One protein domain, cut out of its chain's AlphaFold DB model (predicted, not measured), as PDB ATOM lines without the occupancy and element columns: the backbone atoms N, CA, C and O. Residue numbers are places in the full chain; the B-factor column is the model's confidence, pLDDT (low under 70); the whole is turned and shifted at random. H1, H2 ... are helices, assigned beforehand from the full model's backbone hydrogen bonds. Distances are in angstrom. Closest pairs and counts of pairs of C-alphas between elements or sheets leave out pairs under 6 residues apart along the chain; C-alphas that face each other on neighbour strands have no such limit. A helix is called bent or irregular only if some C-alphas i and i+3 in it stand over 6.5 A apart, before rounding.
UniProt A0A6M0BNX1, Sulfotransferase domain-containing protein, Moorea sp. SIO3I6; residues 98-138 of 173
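What this domain is: This is residues 98 to 138 of the 173 residues of the protein "Sulfotransferase domain-containing protein" of Moorea sp. SIO3I6 (UniProt A0A6M0BNX1). A small helical hairpin, H2 folded back beside H1, makes a head at one end, and from it a long tail reaches away to a single turn of helix, H3, at the far tip. Residues 129 to 138, of which 135 to 138 belong to H3, stand free and stick out. The printed part has 41 residues with three named helices, in the order H1, H2, H3, and no named strand; the class is all helix, with 24 residues in the named helices. It is only just extended, close to loose, with a radius of gyration of the C-alphas of 14.0 A. The C-alphas span 46 by 20 by 10 A, and the tail makes much of that length.

How they stand to each other: The longest helix is H2, residues 111 to 121. It is irregular: C-alphas 112 and 115 are 7.7 A apart, where about 5 A is found in a regular helix, and its line is a rough one. H2 touches H1, residues 101 to 109, with 11 pairs of C-alphas within 8 A. Their closest C-alphas are those of Gly 107 and Arg 114, 4.6 A apart. Their centres are 8.6 A apart. They run opposite ways at a shallow tilt of 17 degrees and form a helical hairpin over a tight link of one residue, Phe 110. H3, residues 135 to 138, is apart from both H1 and H2. In H1 every O i to N i+4 pair is within hydrogen-bond range, in H2 5 of 7 are, and H3 is too short for such a pair, but its one O i to N i+3 pair is within range.

Where its parts are: H2 measures 14.8 A from C-alpha 111 to C-alpha 121, which is at (-9.564, -23.725, -10.075). H1 measures 12.4 A, from C-alpha 101 at (-14.815, -29.934, -5.330) to C-alpha 109. H3 has four residues and measures 4.9 A, ending with C-alpha 138 at (-6.849, -51.076, 7.372). Residues 122 to 134 have no named element, and their C-alphas lie 6 to 23 A from the mean of all C-alphas.

The domain as a whole: The outline is a rod. The two C-alphas farthest apart are those of Leu 112 and Ser 136, at 45.7 A, while the first and last printed C-alphas, those of Thr 98 and Ile 138, are 29.6 A apart. The printed part has no cut. The link from H2 to H3 is long, with 13 residues. Residues 108 to 113, of which 111 to 113 belong to H2, also stand free. The mean pLDDT of the printed part is 75.7, and it is under 70 at residues 98 to 99, 101, 122 and 124 to 130.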
ATOM      1  N   THR A  98     -10.302 -31.918 -14.408       60.44
ATOM      2  CA  THR A  98      -9.548 -30.726 -13.993       60.44
ATOM      3  C   THR A  98     -10.243 -29.908 -12.907       60.44
ATOM      4  O   THR A  98      -9.649 -28.957 -12.423       60.44
ATOM      5  N   SER A  99     -11.473 -30.268 -12.512       65.00
ATOM      6  CA  SER A  99     -12.260 -29.491 -11.546       65.00
ATOM      7  C   SER A  99     -12.166 -30.016 -10.106       65.00
ATOM      8  O   SER A  99     -12.505 -31.174  -9.824       65.00
ATOM      9  N   SER A 100     -11.803 -29.144  -9.170       71.06
ATOM     10  CA  SER A 100     -11.840 -29.359  -7.723       71.06
ATOM     11  C   SER A 100     -13.284 -29.450  -7.189       71.06
ATOM     12  O   SER A 100     -14.255 -29.167  -7.907       71.06
ATOM     13  N   PRO A 101     -13.487 -29.883  -5.930       69.81
ATOM     14  CA  PRO A 101     -14.815 -29.934  -5.330       69.81
ATOM     15  C   PRO A 101     -15.424 -28.543  -5.146       69.81
ATOM     16  O   PRO A 101     -16.613 -28.377  -5.410       69.81
ATOM     17  N   ILE A 102     -14.614 -27.545  -4.779       71.38
ATOM     18  CA  ILE A 102     -15.055 -26.156  -4.606       71.38
ATOM     19  C   ILE A 102     -15.548 -25.605  -5.940       71.38
ATOM     20  O   ILE A 102     -16.633 -25.031  -6.006       71.38
ATOM     21  N   ALA A 103     -14.817 -25.855  -7.028       77.94
ATOM     22  CA  ALA A 103     -15.240 -25.415  -8.349       77.94
ATOM     23  C   ALA A 103     -16.544 -26.071  -8.813       77.94
ATOM     24  O   ALA A 103     -17.396 -25.409  -9.407       77.94
ATOM     25  N   ARG A 104     -16.748 -27.355  -8.497       74.81
ATOM     26  CA  ARG A 104     -18.014 -28.049  -8.786       74.81
ATOM     27  C   ARG A 104     -19.171 -27.499  -7.951       74.81
ATOM     28  O   ARG A 104     -20.241 -27.249  -8.504       74.81
ATOM     29  N   TYR A 105     -18.958 -27.274  -6.657       78.56
ATOM     30  CA  TYR A 105     -19.961 -26.709  -5.753       78.56
ATOM     31  C   TYR A 105     -20.358 -25.288  -6.173       78.56
ATOM     32  O   TYR A 105     -21.527 -25.021  -6.461       78.56
ATOM     33  N   LEU A 106     -19.376 -24.394  -6.315       81.50
ATOM     34  CA  LEU A 106     -19.605 -23.011  -6.730       81.50
ATOM     35  C   LEU A 106     -20.173 -22.935  -8.147       81.50
ATOM     36  O   LEU A 106     -21.060 -22.128  -8.395       81.50
ATOM     37  N   GLY A 107     -19.723 -23.792  -9.065       82.88
ATOM     38  CA  GLY A 107     -20.253 -23.852 -10.427       82.88
ATOM     39  C   GLY A 107     -21.713 -24.308 -10.492       82.88
ATOM     40  O   GLY A 107     -22.424 -23.915 -11.413       82.88
ATOM     41  N   THR A 108     -22.169 -25.096  -9.512       80.88
ATOM     42  CA  THR A 108     -23.581 -25.490  -9.374       80.88
ATOM     43  C   THR A 108     -24.413 -24.356  -8.771       80.88
ATOM     44  O   THR A 108     -25.530 -24.108  -9.214       80.88
ATOM     45  N   ARG A 109     -23.864 -23.626  -7.788       83.88
ATOM     46  CA  ARG A 109     -24.553 -22.509  -7.119       83.88
ATOM     47  C   ARG A 109     -24.602 -21.231  -7.961       83.88
ATOM     48  O   ARG A 109     -25.577 -20.491  -7.889       83.88
ATOM     49  N   PHE A 110     -23.564 -20.980  -8.753       88.00
ATOM     50  CA  PHE A 110     -23.376 -19.768  -9.549       88.00
ATOM     51  C   PHE A 110     -23.060 -20.121 -11.014       88.00
ATOM     52  O   PHE A 110     -21.925 -19.944 -11.472       88.00
ATOM     53  N   PRO A 111     -24.050 -20.607 -11.788       83.12
ATOM     54  CA  PRO A 111     -23.828 -21.130 -13.139       83.12
ATOM     55  C   PRO A 111     -23.272 -20.080 -14.113       83.12
ATOM     56  O   PRO A 111     -22.434 -20.405 -14.953       83.12
ATOM     57  N   LEU A 112     -23.657 -18.808 -13.948       88.25
ATOM     58  CA  LEU A 112     -23.158 -17.678 -14.746       88.25
ATOM     59  C   LEU A 112     -21.648 -17.435 -14.567       88.25
ATOM     60  O   LEU A 112     -20.988 -16.955 -15.483       88.25
ATOM     61  N   MET A 113     -21.075 -17.804 -13.416       85.75
ATOM     62  CA  MET A 113     -19.649 -17.617 -13.113       85.75
ATOM     63  C   MET A 113     -18.806 -18.876 -13.353       85.75
ATOM     64  O   MET A 113     -17.597 -18.872 -13.110       85.75
ATOM     65  N   ARG A 114     -19.403 -19.963 -13.863       80.81
ATOM     66  CA  ARG A 114     -18.755 -21.279 -13.988       80.81
ATOM     67  C   ARG A 114     -17.441 -21.245 -14.774       80.81
ATOM     68  O   ARG A 114     -16.479 -21.909 -14.396       80.81
ATOM     69  N   GLY A 115     -17.370 -20.440 -15.835       78.75
ATOM     70  CA  GLY A 115     -16.155 -20.288 -16.643       78.75
ATOM     71  C   GLY A 115     -14.999 -19.581 -15.924       78.75
ATOM     72  O   GLY A 115     -13.839 -19.840 -16.242       78.75
ATOM     73  N   LEU A 116     -15.289 -18.697 -14.964       83.06
ATOM     74  CA  LEU A 116     -14.277 -18.035 -14.134       83.06
ATOM     75  C   LEU A 116     -13.848 -18.946 -12.984       83.06
ATOM     76  O   LEU A 116     -12.652 -19.117 -12.761       83.06
ATOM     77  N   ILE A 117     -14.815 -19.602 -12.337       82.88
ATOM     78  CA  ILE A 117     -14.587 -20.595 -11.283       82.88
ATOM     79  C   ILE A 117     -13.625 -21.683 -11.777       82.88
ATOM     80  O   ILE A 117     -12.594 -21.905 -11.156       82.88
ATOM     81  N   ASN A 118     -13.888 -22.281 -12.945       76.88
ATOM     82  CA  ASN A 118     -13.012 -23.306 -13.523       76.88
ATOM     83  C   ASN A 118     -11.606 -22.784 -13.876       76.88
ATOM     84  O   ASN A 118     -10.639 -23.531 -13.786       76.88
ATOM     85  N   ARG A 119     -11.473 -21.513 -14.285       77.56
ATOM     86  CA  ARG A 119     -10.171 -20.901 -14.618       77.56
ATOM     87  C   ARG A 119      -9.299 -20.680 -13.390       77.56
ATOM     88  O   ARG A 119      -8.095 -20.898 -13.457       77.56
ATOM     89  N   VAL A 120      -9.899 -20.217 -12.295       79.06
ATOM     90  CA  VAL A 120      -9.204 -20.057 -11.010       79.06
ATOM     91  C   VAL A 120      -8.826 -21.425 -10.464       79.06
ATOM     92  O   VAL A 120      -7.697 -21.639 -10.042       79.06
ATOM     93  N   ASP A 121      -9.750 -22.371 -10.557       77.31
ATOM     94  CA  ASP A 121      -9.564 -23.725 -10.075       77.31
ATOM     95  C   ASP A 121      -8.411 -24.470 -10.750       77.31
ATOM     96  O   ASP A 121      -7.578 -25.056 -10.074       77.31
ATOM     97  N   GLN A 122      -8.289 -24.360 -12.076       69.25
ATOM     98  CA  GLN A 122      -7.173 -24.948 -12.828       69.25
ATOM     99  C   GLN A 122      -5.804 -24.347 -12.471       69.25
ATOM    100  O   GLN A 122      -4.778 -24.952 -12.778       69.25
ATOM    101  N   ARG A 123      -5.769 -23.161 -11.847       72.69
ATOM    102  CA  ARG A 123      -4.539 -22.501 -11.380       72.69
ATOM    103  C   ARG A 123      -4.193 -22.837  -9.933       72.69
ATOM    104  O   ARG A 123      -3.081 -22.547  -9.503       72.69
ATOM    105  N   LEU A 124      -5.126 -23.423  -9.186       65.44
ATOM    106  CA  LEU A 124      -4.908 -23.831  -7.808       65.44
ATOM    107  C   LEU A 124      -4.625 -25.340  -7.771       65.44
ATOM    108  O   LEU A 124      -5.384 -26.120  -8.345       65.44
ATOM    109  N   PRO A 125      -3.586 -25.807  -7.060       55.59
ATOM    110  CA  PRO A 125      -3.321 -27.232  -6.889       55.59
ATOM    111  C   PRO A 125      -4.276 -27.855  -5.853       55.59
ATOM    112  O   PRO A 125      -3.862 -28.633  -4.998       55.59
ATOM    113  N   LEU A 126      -5.572 -27.531  -5.915       55.88
ATOM    114  CA  LEU A 126      -6.621 -28.119  -5.078       55.88
ATOM    115  C   LEU A 126      -7.011 -29.491  -5.641       55.88
ATOM    116  O   LEU A 126      -8.154 -29.754  -6.028       55.88
ATOM    117  N   GLN A 127      -6.024 -30.380  -5.741       52.75
ATOM    118  CA  GLN A 127      -6.284 -31.782  -6.021       52.75
ATOM    119  C   GLN A 127      -6.916 -32.409  -4.779       52.75
ATOM    120  O   GLN A 127      -6.513 -32.141  -3.649       52.75
ATOM    121  N   HIS A 128      -7.933 -33.243  -4.989       54.81
ATOM    122  CA  HIS A 128      -8.552 -33.976  -3.893       54.81
ATOM    123  C   HIS A 128      -7.490 -34.913  -3.312       54.81
ATOM    124  O   HIS A 128      -7.061 -35.844  -3.999       54.81
ATOM    125  N   GLN A 129      -7.087 -34.711  -2.059       56.88
ATOM    126  CA  GLN A 129      -6.428 -35.787  -1.335       56.88
ATOM    127  C   GLN A 129      -7.472 -36.888  -1.149       56.88
ATOM    128  O   GLN A 129      -8.579 -36.644  -0.664       56.88
ATOM    129  N   LYS A 130      -7.169 -38.096  -1.631       65.12
ATOM    130  CA  LYS A 130      -8.012 -39.253  -1.327       65.12
ATOM    131  C   LYS A 130      -7.897 -39.474   0.176       65.12
ATOM    132  O   LYS A 130      -6.796 -39.769   0.634       65.12
ATOM    133  N   LEU A 131      -9.005 -39.353   0.903       72.31
ATOM    134  CA  LEU A 131      -9.055 -39.785   2.295       72.31
ATOM    135  C   LEU A 131      -8.671 -41.268   2.334       72.31
ATOM    136  O   LEU A 131      -9.192 -42.073   1.549       72.31
ATOM    137  N   ARG A 132      -7.698 -41.591   3.182       79.12
ATOM    138  CA  ARG A 132      -7.204 -42.949   3.402       79.12
ATOM    139  C   ARG A 132      -7.429 -43.298   4.871       79.12
ATOM    140  O   ARG A 132      -7.124 -42.449   5.704       79.12
ATOM    141  N   PRO A 133      -7.961 -44.492   5.179       85.25
ATOM    142  CA  PRO A 133      -8.069 -44.940   6.562       85.25
ATOM    143  C   PRO A 133      -6.677 -45.103   7.180       85.25
ATOM    144  O   PRO A 133      -5.698 -45.285   6.447       85.25
ATOM    145  N   SER A 134      -6.578 -45.075   8.508       87.81
ATOM    146  CA  SER A 134      -5.304 -45.337   9.184       87.81
ATOM    147  C   SER A 134      -4.848 -46.793   9.001       87.81
ATOM    148  O   SER A 134      -5.665 -47.679   8.715       87.81
ATOM    149  N   PRO A 135      -3.556 -47.099   9.228       86.38
ATOM    150  CA  PRO A 135      -3.056 -48.473   9.179       86.38
ATOM    151  C   PRO A 135      -3.798 -49.430  10.122       86.38
ATOM    152  O   PRO A 135      -4.023 -50.589   9.773       86.38
ATOM    153  N   SER A 136      -4.234 -48.951  11.294       87.06
ATOM    154  CA  SER A 136      -4.971 -49.780  12.257       87.06
ATOM    155  C   SER A 136      -6.377 -50.125  11.755       87.06
ATOM    156  O   SER A 136      -6.818 -51.271  11.870       87.06
ATOM    157  N   ALA A 137      -7.056 -49.168  11.117       88.94
ATOM    158  CA  ALA A 137      -8.344 -49.400  10.483       88.94
ATOM    159  C   ALA A 137      -8.226 -50.328   9.273       88.94
ATOM    160  O   ALA A 137      -9.038 -51.237   9.109       88.94
ATOM    161  N   ILE A 138      -7.175 -50.162   8.469       89.25
ATOM    162  CA  ILE A 138      -6.849 -51.076   7.372       89.25
ATOM    163  C   ILE A 138      -6.673 -52.509   7.898       89.25
ATOM    164  O   ILE A 138      -7.262 -53.431   7.338       89.25
TER     165      ILE A 138